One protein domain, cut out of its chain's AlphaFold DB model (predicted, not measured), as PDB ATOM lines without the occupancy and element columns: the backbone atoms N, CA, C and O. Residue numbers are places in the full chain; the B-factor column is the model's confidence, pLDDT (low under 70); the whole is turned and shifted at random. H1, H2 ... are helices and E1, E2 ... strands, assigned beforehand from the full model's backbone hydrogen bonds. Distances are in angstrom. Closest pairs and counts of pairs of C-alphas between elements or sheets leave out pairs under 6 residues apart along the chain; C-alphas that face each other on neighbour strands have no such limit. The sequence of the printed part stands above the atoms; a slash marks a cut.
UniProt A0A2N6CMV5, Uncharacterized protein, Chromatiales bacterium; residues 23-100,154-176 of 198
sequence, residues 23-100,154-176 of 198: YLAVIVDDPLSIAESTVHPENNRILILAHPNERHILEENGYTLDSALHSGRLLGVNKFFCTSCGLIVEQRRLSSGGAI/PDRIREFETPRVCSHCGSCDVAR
ATOM      1  N   TYR A  23     -10.598 -17.800 -12.593       93.44
ATOM      2  CA  TYR A  23      -9.165 -18.056 -12.576       93.44
ATOM      3  C   TYR A  23      -8.753 -18.573 -11.195       93.44
ATOM      4  O   TYR A  23      -9.476 -18.416 -10.204       93.44
ATOM      5  N   LEU A  24      -7.592 -19.222 -11.139       94.00
ATOM      6  CA  LEU A  24      -6.968 -19.609  -9.882       94.00
ATOM      7  C   LEU A  24      -5.992 -18.526  -9.444       94.00
ATOM      8  O   LEU A  24      -5.353 -17.871 -10.265       94.00
ATOM      9  N   ALA A  25      -5.873 -18.353  -8.139       95.62
ATOM     10  CA  ALA A  25      -4.892 -17.476  -7.537       95.62
ATOM     11  C   ALA A  25      -4.257 -18.143  -6.312       95.62
ATOM     12  O   ALA A  25      -4.814 -19.087  -5.750       95.62
ATOM     13  N   VAL A  26      -3.095 -17.657  -5.892       95.75
ATOM     14  CA  VAL A  26      -2.410 -18.107  -4.678       95.75
ATOM     15  C   VAL A  26      -2.140 -16.928  -3.750       95.75
ATOM     16  O   VAL A  26      -1.796 -15.838  -4.200       95.75
ATOM     17  N   ILE A  27      -2.320 -17.151  -2.450       96.25
ATOM     18  CA  ILE A  27      -1.988 -16.195  -1.396       96.25
ATOM     19  C   ILE A  27      -0.510 -16.346  -1.030       96.25
ATOM     20  O   ILE A  27      -0.104 -17.379  -0.484       96.25
ATOM     21  N   VAL A  28       0.270 -15.297  -1.257       94.31
ATOM     22  CA  VAL A  28       1.675 -15.193  -0.848       94.31
ATOM     23  C   VAL A  28       1.818 -14.229   0.328       94.31
ATOM     24  O   VAL A  28       1.033 -13.295   0.483       94.31
ATOM     25  N   ASP A  29       2.789 -14.487   1.201       88.88
ATOM     26  CA  ASP A  29       3.046 -13.601   2.343       88.88
ATOM     27  C   ASP A  29       3.877 -12.398   1.894       88.88
ATOM     28  O   ASP A  29       3.427 -11.270   2.070       88.88
ATOM     29  N   ASP A  30       4.988 -12.659   1.197       85.25
ATOM     30  CA  ASP A  30       5.848 -11.652   0.579       85.25
ATOM     31  C   ASP A  30       6.117 -12.034  -0.890       85.25
ATOM     32  O   ASP A  30       6.766 -13.052  -1.147       85.25
ATOM     33  N   PRO A  31       5.601 -11.278  -1.876       77.62
ATOM     34  CA  PRO A  31       5.843 -11.561  -3.290       77.62
ATOM     35  C   PRO A  31       7.322 -11.329  -3.652       77.62
ATOM     36  O   PRO A  31       7.802 -10.199  -3.590       77.62
ATOM     37  N   LEU A  32       8.051 -12.390  -4.030       68.88
ATOM     38  CA  LEU A  32       9.519 -12.353  -4.178       68.88
ATOM     39  C   LEU A  32      10.010 -11.699  -5.482       68.88
ATOM     40  O   LEU A  32      11.028 -11.010  -5.473       68.88
ATOM     41  N   SER A  33       9.310 -11.884  -6.601       62.03
ATOM     42  CA  SER A  33       9.628 -11.214  -7.871       62.03
ATOM     43  C   SER A  33       8.478 -11.395  -8.841       62.03
ATOM     44  O   SER A  33       8.209 -12.517  -9.265       62.03
ATOM     45  N   ILE A  34       7.753 -10.330  -9.169       63.19
ATOM     46  CA  ILE A  34       6.514 -10.504  -9.917       63.19
ATOM     47  C   ILE A  34       6.401  -9.432 -10.986       63.19
ATOM     48  O   ILE A  34       6.417  -8.238 -10.693       63.19
ATOM     49  N   ALA A  35       6.281  -9.873 -12.239       64.88
ATOM     50  CA  ALA A  35       5.784  -9.021 -13.305       64.88
ATOM     51  C   ALA A  35       4.413  -8.483 -12.872       64.88
ATOM     52  O   ALA A  35       3.511  -9.267 -12.579       64.88
ATOM     53  N   GLU A  36       4.267  -7.158 -12.839       73.31
ATOM     54  CA  GLU A  36       3.097  -6.424 -12.326       73.31
ATOM     55  C   GLU A  36       1.748  -6.979 -12.843       73.31
ATOM     56  O   GLU A  36       0.734  -6.916 -12.157       73.31
ATOM     57  N   SER A  37       1.754  -7.630 -14.012       73.62
ATOM     58  CA  SER A  37       0.611  -8.294 -14.650       73.62
ATOM     59  C   SER A  37       0.060  -9.546 -13.950       73.62
ATOM     60  O   SER A  37      -1.053  -9.962 -14.272       73.62
ATOM     61  N   THR A  38       0.796 -10.172 -13.029       84.31
ATOM     62  CA  THR A  38       0.341 -11.386 -12.312       84.31
ATOM     63  C   THR A  38      -0.116 -11.101 -10.884       84.31
ATOM     64  O   THR A  38      -0.624 -11.992 -10.206       84.31
ATOM     65  N   VAL A  39      -0.009  -9.852 -10.434       90.69
ATOM     66  CA  VAL A  39      -0.505  -9.411  -9.131       90.69
ATOM     67  C   VAL A  39      -1.970  -8.991  -9.258       90.69
ATOM     68  O   VAL A  39      -2.359  -8.304 -10.202       90.69
ATOM     69  N   HIS A  40      -2.810  -9.395  -8.307       92.38
ATOM     70  CA  HIS A  40      -4.198  -8.947  -8.270       92.38
ATOM     71  C   HIS A  40      -4.270  -7.432  -7.990       92.38
ATOM     72  O   HIS A  40      -3.659  -6.965  -7.026       92.38
ATOM     73  N   PRO A  41      -5.070  -6.654  -8.745       89.56
ATOM     74  CA  PRO A  41      -5.048  -5.188  -8.677       89.56
ATOM     75  C   PRO A  41      -5.446  -4.625  -7.306       89.56
ATOM     76  O   PRO A  41      -4.968  -3.574  -6.900       89.56
ATOM     77  N   GLU A  42      -6.324  -5.323  -6.583       90.50
ATOM     78  CA  GLU A  42      -6.795  -4.882  -5.263       90.50
ATOM     79  C   GLU A  42      -5.940  -5.385  -4.090       90.50
ATOM     80  O   GLU A  42      -6.112  -4.916  -2.967       90.50
ATOM     81  N   ASN A  43      -5.088  -6.397  -4.294       91.75
ATOM     82  CA  ASN A  43      -4.347  -7.021  -3.197       91.75
ATOM     83  C   ASN A  43      -3.052  -7.662  -3.706       91.75
ATOM     84  O   ASN A  43      -3.079  -8.695  -4.373       91.75
ATOM     85  N   ASN A  44      -1.919  -7.080  -3.317       92.25
ATOM     86  CA  ASN A  44      -0.591  -7.509  -3.751       92.25
ATOM     87  C   ASN A  44      -0.162  -8.895  -3.242       92.25
ATOM     88  O   ASN A  44       0.792  -9.469  -3.759       92.25
ATOM     89  N   ARG A  45      -0.874  -9.451  -2.258       93.94
ATOM     90  CA  ARG A  45      -0.647 -10.800  -1.723       93.94
ATOM     91  C   ARG A  45      -1.375 -11.885  -2.508       93.94
ATOM     92  O   ARG A  45      -1.230 -13.059  -2.189       93.94
ATOM     93  N   ILE A  46      -2.181 -11.521  -3.504       95.19
ATOM     94  CA  ILE A  46      -2.906 -12.473  -4.346       95.19
ATOM     95  C   ILE A  46      -2.236 -12.507  -5.716       95.19
ATOM     96  O   ILE A  46      -2.263 -11.518  -6.447       95.19
ATOM     97  N   LEU A  47      -1.673 -13.658  -6.077       94.81
ATOM     98  CA  LEU A  47      -1.052 -13.868  -7.383       94.81
ATOM     99  C   LEU A  47      -1.971 -14.667  -8.284       94.81
ATOM    100  O   LEU A  47      -2.426 -15.747  -7.912       94.81
ATOM    101  N   ILE A  48      -2.231 -14.139  -9.470       94.44
ATOM    102  CA  ILE A  48      -3.042 -14.764 -10.506       94.44
ATOM    103  C   ILE A  48      -2.223 -15.888 -11.142       94.44
ATOM    104  O   ILE A  48      -1.176 -15.654 -11.742       94.44
ATOM    105  N   LEU A  49      -2.723 -17.118 -11.042       92.69
ATOM    106  CA  LEU A  49      -2.134 -18.282 -11.691       92.69
ATOM    107  C   LEU A  49      -2.633 -18.340 -13.139       92.69
ATOM    108  O   LEU A  49      -3.710 -18.865 -13.424       92.69
ATOM    109  N   ALA A  50      -1.864 -17.743 -14.047       87.69
ATOM    110  CA  ALA A  50      -2.189 -17.698 -15.468       87.69
ATOM    111  C   ALA A  50      -1.827 -19.016 -16.169       87.69
ATOM    112  O   ALA A  50      -0.677 -19.448 -16.117       87.69
ATOM    113  N   HIS A  51      -2.781 -19.622 -16.880       84.88
ATOM    114  CA  HIS A  51      -2.522 -20.786 -17.730       84.88
ATOM    115  C   HIS A  51      -1.730 -20.385 -18.985       84.88
ATOM    116  O   HIS A  51      -2.084 -19.375 -19.599       84.88
ATOM    117  N   PRO A  52      -0.692 -21.137 -19.408       89.50
ATOM    118  CA  PRO A  52      -0.225 -22.439 -18.899       89.50
ATOM    119  C   PRO A  52       0.928 -22.376 -17.877       89.50
ATOM    120  O   PRO A  52       1.613 -23.373 -17.646       89.50
ATOM    121  N   ASN A  53       1.188 -21.205 -17.293       89.44
ATOM    122  CA  ASN A  53       2.362 -20.936 -16.461       89.44
ATOM    123  C   ASN A  53       2.097 -21.082 -14.953       89.44
ATOM    124  O   ASN A  53       2.927 -20.658 -14.151       89.44
ATOM    125  N   GLU A  54       0.983 -21.685 -14.526       90.75
ATOM    126  CA  GLU A  54       0.602 -21.737 -13.106       90.75
ATOM    127  C   GLU A  54       1.674 -22.408 -12.252       90.75
ATOM    128  O   GLU A  54       1.992 -21.944 -11.159       90.75
ATOM    129  N   ARG A  55       2.249 -23.497 -12.772       92.12
ATOM    130  CA  ARG A  55       3.299 -24.249 -12.088       92.12
ATOM    131  C   ARG A  55       4.558 -23.409 -11.894       92.12
ATOM    132  O   ARG A  55       5.115 -23.419 -10.805       92.12
ATOM    133  N   HIS A  56       4.967 -22.682 -12.927       91.81
ATOM    134  CA  HIS A  56       6.153 -21.836 -12.878       91.81
ATOM    135  C   HIS A  56       5.976 -20.693 -11.871       91.81
ATOM    136  O   HIS A  56       6.820 -20.529 -11.001       91.81
ATOM    137  N   ILE A  57       4.827 -20.003 -11.901       91.56
ATOM    138  CA  ILE A  57       4.499 -18.918 -10.957       91.56
ATOM    139  C   ILE A  57       4.517 -19.423  -9.506       91.56
ATOM    140  O   ILE A  57       5.011 -18.739  -8.609       91.56
ATOM    141  N   LEU A  58       3.986 -20.625  -9.253       92.50
ATOM    142  CA  LEU A  58       4.025 -21.239  -7.925       92.50
ATOM    143  C   LEU A  58       5.460 -21.564  -7.492       92.50
ATOM    144  O   LEU A  58       5.852 -21.187  -6.387       92.50
ATOM    145  N   GLU A  59       6.236 -22.222  -8.357       92.81
ATOM    146  CA  GLU A  59       7.612 -22.644  -8.066       92.81
ATOM    147  C   GLU A  59       8.535 -21.441  -7.806       92.81
ATOM    148  O   GLU A  59       9.306 -21.472  -6.847       92.81
ATOM    149  N   GLU A  60       8.402 -20.354  -8.573       91.69
ATOM    150  CA  GLU A  60       9.139 -19.097  -8.355       91.69
ATOM    151  C   GLU A  60       8.852 -18.463  -6.988       91.69
ATOM    152  O   GLU A  60       9.719 -17.818  -6.401       91.69
ATOM    153  N   ASN A  61       7.651 -18.679  -6.449       91.12
ATOM    154  CA  ASN A  61       7.252 -18.187  -5.132       91.12
ATOM    155  C   ASN A  61       7.449 -19.235  -4.020       91.12
ATOM    156  O   ASN A  61       6.977 -19.037  -2.902       91.12
ATOM    157  N   GLY A  62       8.143 -20.345  -4.301       92.88
ATOM    158  CA  GLY A  62       8.460 -21.379  -3.313       92.88
ATOM    159  C   GLY A  62       7.288 -22.297  -2.954       92.88
ATOM    160  O   GLY A  62       7.311 -22.941  -1.904       92.88
ATOM    161  N   TYR A  63       6.266 -22.377  -3.807       93.62
ATOM    162  CA  TYR A  63       5.095 -23.223  -3.605       93.62
ATOM    163  C   TYR A  63       4.992 -24.314  -4.672       93.62
ATOM    164  O   TYR A  63       5.294 -24.129  -5.844       93.62
ATOM    165  N   THR A  64       4.466 -25.466  -4.275       93.81
ATOM    166  CA  THR A  64       3.826 -26.418  -5.194       93.81
ATOM    167  C   THR A  64       2.309 -26.260  -5.117       93.81
ATOM    168  O   THR A  64       1.790 -25.796  -4.096       93.81
ATOM    169  N   LEU A  65       1.573 -26.693  -6.147       91.69
ATOM    170  CA  LEU A  65       0.101 -26.664  -6.127       91.69
ATOM    171  C   LEU A  65      -0.461 -27.400  -4.899       91.69
ATOM    172  O   LEU A  65      -1.355 -26.893  -4.226       91.69
ATOM    173  N   ASP A  66       0.119 -28.556  -4.574       91.56
ATOM    174  CA  ASP A  66      -0.265 -29.370  -3.423       91.56
ATOM    175  C   ASP A  66       0.005 -28.660  -2.086       91.56
ATOM    176  O   ASP A  66      -0.861 -28.618  -1.209       91.56
ATOM    177  N   SER A  67       1.171 -28.017  -1.954       94.38
ATOM    178  CA  SER A  67       1.501 -27.241  -0.755       94.38
ATOM    179  C   SER A  67       0.583 -26.028  -0.592       94.38
ATOM    180  O   SER A  67       0.101 -25.773   0.512       94.38
ATOM    181  N   ALA A  68       0.276 -25.302  -1.675       94.50
ATOM    182  CA  ALA A  68      -0.615 -24.143  -1.664       94.50
ATOM    183  C   ALA A  68      -2.047 -24.551  -1.295       94.50
ATOM    184  O   ALA A  68      -2.738 -23.853  -0.552       94.50
ATOM    185  N   LEU A  69      -2.476 -25.716  -1.767       92.88
ATOM    186  CA  LEU A  69      -3.765 -26.293  -1.443       92.88
ATOM    187  C   LEU A  69      -3.868 -26.695   0.039       92.88
ATOM    188  O   LEU A  69      -4.753 -26.212   0.747       92.88
ATOM    189  N   HIS A  70      -2.964 -27.545   0.533       91.94
ATOM    190  CA  HIS A  70      -3.006 -28.046   1.913       91.94
ATOM    191  C   HIS A  70      -2.753 -26.947   2.951       91.94
ATOM    192  O   HIS A  70      -3.289 -26.992   4.066       91.94
ATOM    193  N   SER A  71      -1.982 -25.926   2.571       94.69
ATOM    194  CA  SER A  71      -1.777 -24.730   3.382       94.69
ATOM    195  C   SER A  71      -2.924 -23.725   3.292       94.69
ATOM    196  O   SER A  71      -2.837 -22.710   3.967       94.69
ATOM    197  N   GLY A  72      -3.995 -23.968   2.522       95.25
ATOM    198  CA  GLY A  72      -5.139 -23.055   2.423       95.25
ATOM    199  C   GLY A  72      -4.784 -21.695   1.812       95.25
ATOM    200  O   GLY A  72      -5.292 -20.670   2.263       95.25
ATOM    201  N   ARG A  73      -3.871 -21.687   0.837       95.88
ATOM    202  CA  ARG A  73      -3.429 -20.502   0.085       95.88
ATOM    203  C   ARG A  73      -4.041 -20.420  -1.307       95.88
ATOM    204  O   ARG A  73      -3.996 -19.362  -1.920       95.88
ATOM    205  N   LEU A  74      -4.598 -21.515  -1.820       95.94
ATOM    206  CA  LEU A  74      -5.215 -21.529  -3.139       95.94
ATOM    207  C   LEU A  74      -6.598 -20.859  -3.102       95.94
ATOM    208  O   LEU A  74      -7.482 -21.256  -2.341       95.94
ATOM    209  N   LEU A  75      -6.795 -19.868  -3.963       96.06
ATOM    210  CA  LEU A  75      -8.041 -19.140  -4.152       96.06
ATOM    211  C   LEU A  75      -8.641 -19.473  -5.518       96.06
ATOM    212  O   LEU A  75      -7.968 -19.451  -6.545       96.06
ATOM    213  N   GLY A  76      -9.936 -19.761  -5.530       95.38
ATOM    214  CA  GLY A  76     -10.752 -19.769  -6.732       95.38
ATOM    215  C   GLY A  76     -11.445 -18.424  -6.841       95.38
ATOM    216  O   GLY A  76     -12.213 -18.051  -5.948       95.38
ATOM    217  N   VAL A  77     -11.181 -17.701  -7.925       95.69
ATOM    218  CA  VAL A  77     -11.821 -16.416  -8.189       95.69
ATOM    219  C   VAL A  77     -12.788 -16.581  -9.345       95.69
ATOM    220  O   VAL A  77     -12.405 -16.988 -10.436       95.69
ATOM    221  N   ASN A  78     -14.057 -16.281  -9.098       95.31
ATOM    222  CA  ASN A  78     -15.105 -16.304 -10.107       95.31
ATOM    223  C   ASN A  78     -15.552 -14.877 -10.391       95.31
ATOM    224  O   ASN A  78     -15.834 -14.129  -9.453       95.31
ATOM    225  N   LYS A  79     -15.661 -14.513 -11.669       95.62
ATOM    226  CA  LYS A  79     -16.190 -13.207 -12.065       95.62
ATOM    227  C   LYS A  79     -17.620 -13.355 -12.567       95.62
ATOM    228  O   LYS A  79     -17.952 -14.287 -13.302       95.62
ATOM    229  N   PHE A  80     -18.468 -12.426 -12.157       96.06
ATOM    230  CA  PHE A  80     -19.871 -12.365 -12.546       96.06
ATOM    231  C   PHE A  80     -20.258 -10.931 -12.878       96.06
ATOM    232  O   PHE A  80     -19.584  -9.992 -12.467       96.06
ATOM    233  N   PHE A  81     -21.381 -10.753 -13.559       97.19
ATOM    234  CA  PHE A  81     -22.050  -9.463 -13.652       97.19
ATOM    235  C   PHE A  81     -23.158  -9.407 -12.608       97.19
ATOM    236  O   PHE A  81     -23.967 -10.330 -12.515       97.19
ATOM    237  N   CYS A  82     -23.240  -8.325 -11.840       97.62
ATOM    238  CA  CYS A  82     -24.427  -8.057 -11.040       97.62
ATOM    239  C   CYS A  82     -25.581  -7.684 -11.973       97.62
ATOM    240  O   CYS A  82     -25.476  -6.731 -12.745       97.62
ATOM    241  N   THR A  83     -26.699  -8.401 -11.913       97.06
ATOM    242  CA  THR A  83     -27.843  -8.141 -12.801       97.06
ATOM    243  C   THR A  83     -28.573  -6.846 -12.430       97.06
ATOM    244  O   THR A  83     -29.189  -6.208 -13.290       97.06
ATOM    245  N   SER A  84     -28.453  -6.401 -11.174       97.31
ATOM    246  CA  SER A  84     -29.086  -5.181 -10.662       97.31
ATOM    247  C   SER A  84     -28.349  -3.892 -11.036       97.31
ATOM    248  O   SER A  84     -29.007  -2.887 -11.259       97.31
ATOM    249  N   CYS A  85     -27.010  -3.885 -11.119       96.81
ATOM    250  CA  CYS A  85     -26.241  -2.670 -11.461       96.81
ATOM    251  C   CYS A  85     -25.346  -2.805 -12.704       96.81
ATOM    252  O   CYS A  85     -24.780  -1.816 -13.162       96.81
ATOM    253  N   GLY A  86     -25.197  -4.014 -13.248       96.12
ATOM    254  CA  GLY A  86     -24.389  -4.291 -14.436       96.12
ATOM    255  C   GLY A  86     -22.880  -4.273 -14.228       96.12
ATOM    256  O   GLY A  86     -22.139  -4.478 -15.189       96.12
ATOM    257  N   LEU A  87     -22.406  -4.025 -13.007       96.88
ATOM    258  CA  LEU A  87     -20.979  -4.040 -12.701       96.88
ATOM    259  C   LEU A  87     -20.459  -5.466 -12.546       96.88
ATOM    260  O   LEU A  87     -21.182  -6.382 -12.145       96.88
ATOM    261  N   ILE A  88     -19.178  -5.629 -12.860       96.31
ATOM    262  CA  ILE A  88     -18.458  -6.883 -12.671       96.31
ATOM    263  C   ILE A  88     -18.162  -7.040 -11.178       96.31
ATOM    264  O   ILE A  88     -17.692  -6.110 -10.528       96.31
ATOM    265  N   VAL A  89     -18.451  -8.220 -10.642       96.19
ATOM    266  CA  VAL A  89     -18.216  -8.592  -9.248       96.19
ATOM    267  C   VAL A  89     -17.291  -9.799  -9.218       96.19
ATOM    268  O   VAL A  89     -17.525 -10.786  -9.921       96.19
ATOM    269  N   GLU A  90     -16.265  -9.733  -8.375       95.69
ATOM    270  CA  GLU A  90     -15.339 -10.840  -8.146       95.69
ATOM    271  C   GLU A  90     -15.665 -11.565  -6.835       95.69
ATOM    272  O   GLU A  90     -15.682 -10.988  -5.743       95.69
ATOM    273  N   GLN A  91     -15.930 -12.865  -6.946       95.56
ATOM    274  CA  GLN A  91     -16.157 -13.756  -5.817       95.56
ATOM    275  C   GLN A  91     -14.930 -14.636  -5.595       95.56
ATOM    276  O   GLN A  91     -14.653 -15.543  -6.383       95.56
ATOM    277  N   ARG A  92     -14.218 -14.379  -4.500       95.94
ATOM    278  CA  ARG A  92     -13.028 -15.103  -4.059       95.94
ATOM    279  C   ARG A  92     -13.424 -16.119  -3.001       95.94
ATOM    280  O   ARG A  92     -14.140 -15.786  -2.056       95.94
ATOM    281  N   ARG A  93     -12.979 -17.361  -3.170       95.12
ATOM    282  CA  ARG A  93     -13.166 -18.451  -2.203       95.12
ATOM    283  C   ARG A  93     -11.892 -19.249  -2.072       95.12
ATOM    284  O   ARG A  93     -11.217 -19.451  -3.080       95.12
ATOM    285  N   LEU A  94     -11.598 -19.762  -0.882       95.00
ATOM    286  CA  LEU A  94     -10.564 -20.784  -0.774       95.00
ATOM    287  C   LEU A  94     -10.997 -21.992  -1.605       95.00
ATOM    288  O   LEU A  94     -12.107 -22.513  -1.464       95.00
ATOM    289  N   SER A  95     -10.136 -22.388  -2.531       91.88
ATOM    290  CA  SER A  95     -10.421 -23.468  -3.460       91.88
ATOM    291  C   SER A  95      -9.872 -24.767  -2.905       91.88
ATOM    292  O   SER A  95      -8.735 -24.824  -2.441       91.88
ATOM    293  N   SER A  96     -10.657 -25.836  -3.024       84.94
ATOM    294  CA  SER A  96     -10.122 -27.182  -2.862       84.94
ATOM    295  C   SER A  96      -9.246 -27.587  -4.045       84.94
ATOM    296  O   SER A  96      -8.678 -28.660  -3.998       84.94
ATOM    297  N   GLY A  97      -9.148 -26.799  -5.124       75.06
ATOM    298  CA  GLY A  97      -8.242 -27.063  -6.248       75.06
ATOM    299  C   GLY A  97      -8.448 -28.408  -6.955       75.06
ATOM    300  O   GLY A  97      -7.575 -28.827  -7.703       75.06
ATOM    301  N   GLY A  98      -9.560 -29.107  -6.698       68.06
ATOM    302  CA  GLY A  98      -9.677 -30.526  -7.042       68.06
ATOM    303  C   GLY A  98      -8.683 -31.390  -6.257       68.06
ATOM    304  O   GLY A  98      -7.990 -32.205  -6.853       68.06
ATOM    305  N   ALA A  99      -8.610 -31.181  -4.936       58.97
ATOM    306  CA  ALA A  99      -7.607 -31.706  -3.999       58.97
ATOM    307  C   ALA A  99      -7.295 -33.184  -4.170       58.97
ATOM    308  O   ALA A  99      -6.171 -33.637  -3.976       58.97
ATOM    309  N   ILE A 100      -8.316 -33.930  -4.555       62.94
ATOM    310  CA  ILE A 100      -8.184 -35.297  -4.991       62.94
ATOM    311  C   ILE A 100      -8.404 -35.243  -6.492       62.94
ATOM    312  O   ILE A 100      -9.538 -35.082  -6.950       62.94
ATOM    313  N   PRO A 154      -9.698 -20.115   9.491       96.81
ATOM    314  CA  PRO A 154     -10.788 -19.147   9.606       96.81
ATOM    315  C   PRO A 154     -10.334 -17.704   9.343       96.81
ATOM    316  O   PRO A 154     -11.075 -16.937   8.728       96.81
ATOM    317  N   ASP A 155      -9.118 -17.338   9.754       96.94
ATOM    318  CA  ASP A 155      -8.605 -15.972   9.590       96.94
ATOM    319  C   ASP A 155      -8.364 -15.630   8.118       96.94
ATOM    320  O   ASP A 155      -8.793 -14.577   7.653       96.94
ATOM    321  N   ARG A 156      -7.807 -16.567   7.338       95.25
ATOM    322  CA  ARG A 156      -7.633 -16.376   5.889       95.25
ATOM    323  C   ARG A 156      -8.961 -16.274   5.158       95.25
ATOM    324  O   ARG A 156      -9.069 -15.523   4.198       95.25
ATOM    325  N   ILE A 157      -9.977 -17.005   5.607       94.94
ATOM    326  CA  ILE A 157     -11.313 -16.881   5.023       94.94
ATOM    327  C   ILE A 157     -11.869 -15.481   5.250       94.94
ATOM    328  O   ILE A 157     -12.367 -14.872   4.311       94.94
ATOM    329  N   ARG A 158     -11.751 -14.953   6.471       95.19
ATOM    330  CA  ARG A 158     -12.209 -13.593   6.790       95.19
ATOM    331  C   ARG A 158     -11.452 -12.525   6.004       95.19
ATOM    332  O   ARG A 158     -12.045 -11.516   5.650       95.19
ATOM    333  N   GLU A 159     -10.165 -12.745   5.766       95.19
ATOM    334  CA  GLU A 159      -9.302 -11.788   5.080       95.19
ATOM    335  C   GLU A 159      -9.475 -11.811   3.551       95.19
ATOM    336  O   GLU A 159      -9.497 -10.755   2.921       95.19
ATOM    337  N   PHE A 160      -9.610 -12.995   2.943       95.19
ATOM    338  CA  PHE A 160      -9.520 -13.154   1.487       95.19
ATOM    339  C   PHE A 160     -10.820 -13.571   0.791       95.19
ATOM    340  O   PHE A 160     -10.950 -13.328  -0.414       95.19
ATOM    341  N   GLU A 161     -11.785 -14.195   1.480       94.25
ATOM    342  CA  GLU A 161     -13.063 -14.520   0.839       94.25
ATOM    343  C   GLU A 161     -13.936 -13.275   0.706       94.25
ATOM    344  O   GLU A 161     -14.119 -12.506   1.648       94.25
ATOM    345  N   THR A 162     -14.528 -13.094  -0.475       93.19
ATOM    346  CA  THR A 162     -15.512 -12.030  -0.683       93.19
ATOM    347  C   THR A 162     -16.927 -12.563  -0.490       93.19
ATOM    348  O   THR A 162     -17.226 -13.721  -0.817       93.19
ATOM    349  N   PRO A 163     -17.835 -11.734   0.055       90.38
ATOM    350  CA  PRO A 163     -19.216 -12.139   0.234       90.38
ATOM    351  C   PRO A 163     -19.891 -12.372  -1.126       90.38
ATOM    352  O   PRO A 163     -19.456 -11.878  -2.165       90.38
ATOM    353  N   ARG A 164     -21.008 -13.109  -1.127       88.81
ATOM    354  CA  ARG A 164     -21.798 -13.381  -2.346       88.81
ATOM    355  C   ARG A 164     -22.640 -12.189  -2.825       88.81
ATOM    356  O   ARG A 164     -23.501 -12.370  -3.679       88.81
ATOM    357  N   VAL A 165     -22.417 -11.003  -2.273       94.25
ATOM    358  CA  VAL A 165     -23.162  -9.785  -2.604       94.25
ATOM    359  C   VAL A 165     -22.306  -8.860  -3.452       94.25
ATOM    360  O   VAL A 165     -21.083  -8.822  -3.315       94.25
ATOM    361  N   CYS A 166     -22.946  -8.093  -4.327       94.94
ATOM    362  CA  CYS A 166     -22.289  -7.021  -5.052       94.94
ATOM    363  C   CYS A 166     -21.799  -5.955  -4.063       94.94
ATOM    364  O   CYS A 166     -22.598  -5.377  -3.328       94.94
ATOM    365  N   SER A 167     -20.501  -5.647  -4.082       92.50
ATOM    366  CA  SER A 167     -19.900  -4.608  -3.233       92.50
ATOM    367  C   SER A 167     -20.413  -3.198  -3.539       92.50
ATOM    368  O   SER A 167     -20.324  -2.322  -2.685       92.50
ATOM    369  N   HIS A 168     -20.970  -2.974  -4.733       93.94
ATOM    370  CA  HIS A 168     -21.462  -1.664  -5.152       93.94
ATOM    371  C   HIS A 168     -22.931  -1.415  -4.781       93.94
ATOM    372  O   HIS A 168     -23.279  -0.317  -4.362       93.94
ATOM    373  N   CYS A 169     -23.822  -2.390  -4.986       95.38
ATOM    374  CA  CYS A 169     -25.269  -2.199  -4.786       95.38
ATOM    375  C   CYS A 169     -25.886  -3.109  -3.715       95.38
ATOM    376  O   CYS A 169     -27.080  -3.004  -3.454       95.38
ATOM    377  N   GLY A 170     -25.116  -4.026  -3.123       95.75
ATOM    378  CA  GLY A 170     -25.593  -4.969  -2.107       95.75
ATOM    379  C   GLY A 170     -26.457  -6.121  -2.633       95.75
ATOM    380  O   GLY A 170     -26.808  -7.007  -1.858       95.75
ATOM    381  N   SER A 171     -26.785  -6.151  -3.930       95.75
ATOM    382  CA  SER A 171     -27.595  -7.223  -4.520       95.75
ATOM    383  C   SER A 171     -26.869  -8.570  -4.515       95.75
ATOM    384  O   SER A 171     -25.665  -8.646  -4.770       95.75
ATOM    385  N   CYS A 172     -27.620  -9.644  -4.274       94.81
ATOM    386  CA  CYS A 172     -27.163 -11.026  -4.427       94.81
ATOM    387  C   CYS A 172     -27.307 -11.538  -5.870       94.81
ATOM    388  O   CYS A 172     -26.823 -12.628  -6.181       94.81
ATOM    389  N   ASP A 173     -27.981 -10.784  -6.741       94.75
ATOM    390  CA  ASP A 173     -28.313 -11.230  -8.087       94.75
ATOM    391  C   ASP A 173     -27.112 -11.034  -9.010       94.75
ATOM    392  O   ASP A 173     -26.807  -9.935  -9.488       94.75
ATOM    393  N   VAL A 174     -26.398 -12.132  -9.242       95.19
ATOM    394  CA  VAL A 174     -25.225 -12.193 -10.110       95.19
ATOM    395  C   VAL A 174     -25.403 -13.277 -11.168       95.19
ATOM    396  O   VAL A 174     -25.936 -14.351 -10.893       95.19
ATOM    397  N   ALA A 175     -24.950 -13.004 -12.389       94.88
ATOM    398  CA  ALA A 175     -25.066 -13.921 -13.514       94.88
ATOM    399  C   ALA A 175     -23.844 -13.845 -14.440       94.88
ATOM    400  O   ALA A 175     -23.153 -12.828 -14.512       94.88
ATOM    401  N   ARG A 176     -23.578 -14.941 -15.160       93.12
ATOM    402  CA  ARG A 176     -22.563 -14.993 -16.231       93.12
ATOM    403  C   ARG A 176     -23.144 -14.716 -17.612       93.12
ATOM    404  O   ARG A 176     -22.424 -14.278 -18.494       93.12
TER     405      ARG A 176
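AT A GLANCE: This is residues 23 to 100 and 154 to 176 of the 198 residues of an uncharacterized protein of Chromatiales bacterium (UniProt A0A2N6CMV5). A curled, strongly twisted sheet of four strands stretches into a long arm, the hairpin of E3 and E4, with H1 and H2 packed at the end away from its tip. H3 only grazes the sheet, and residues 161 to 176 run out along the arm, where residues 174 to 175 pair antiparallel with residues 81 to 82 of E3. The printed part has 101 residues, with E1, E2, H1, H2, E3, E4 and H3 along the chain; the sheet's order is E2, E1, E3, E4, antiparallel throughout. The class is mixed, with 48 residues, under half, in named elements; the whole is compact, with a radius of gyration of the C-alphas of 14.2 A and spans of 41 by 29 by 24 A.

IN THESE COORDINATES: E1, residues 23 to 27, begins with C-alpha 23 at (-9.165, -18.056, -12.576). E2 is residues 43 to 49, H1 54 to 60 and H2 65 to 70. E3, residues 74 to 82, is 24.8 A long and ends with C-alpha 82 at (-24.427, -8.057, -11.040). E4, residues 88 to 94, is 19.9 A long; H3 is residues 154 to 160.

HOW THE PARTS SIT: E1 and E2 form a hairpin, with N 47 and O 26 2.9 A apart. E1 and E3 have N 25 and O 75 at 2.9 A; in the hairpin of E3 and E4, N 78 and O 91 are at 2.9 A. E2, H1, H2 and E3 form a split strand-helix-strand unit, two strands running the same way with E1 between them, its crossover right-handed. H1 is on the sheet, over E2; their closest C-alphas, Leu 49 and Ile 57, are 6.7 A apart. H1 and H2 are close but not clearly touching, about perpendicular at 82 degrees, their closest C-alphas those of Leu 58 and Leu 65, 6.9 A apart. In H1, H2 and H3 every O i to N i+4 pair is within hydrogen-bond range.

THE WHOLE: The C-alphas farthest apart, Gly 62 and Ser 84, are 41.5 A apart. Residues 101 to 153 are not printed, a gap of 21.9 A between C-alphas 100 and 154. The link from E1 to E2 is long. Residues 32 to 35 and 98 to 100 have pLDDT under 70.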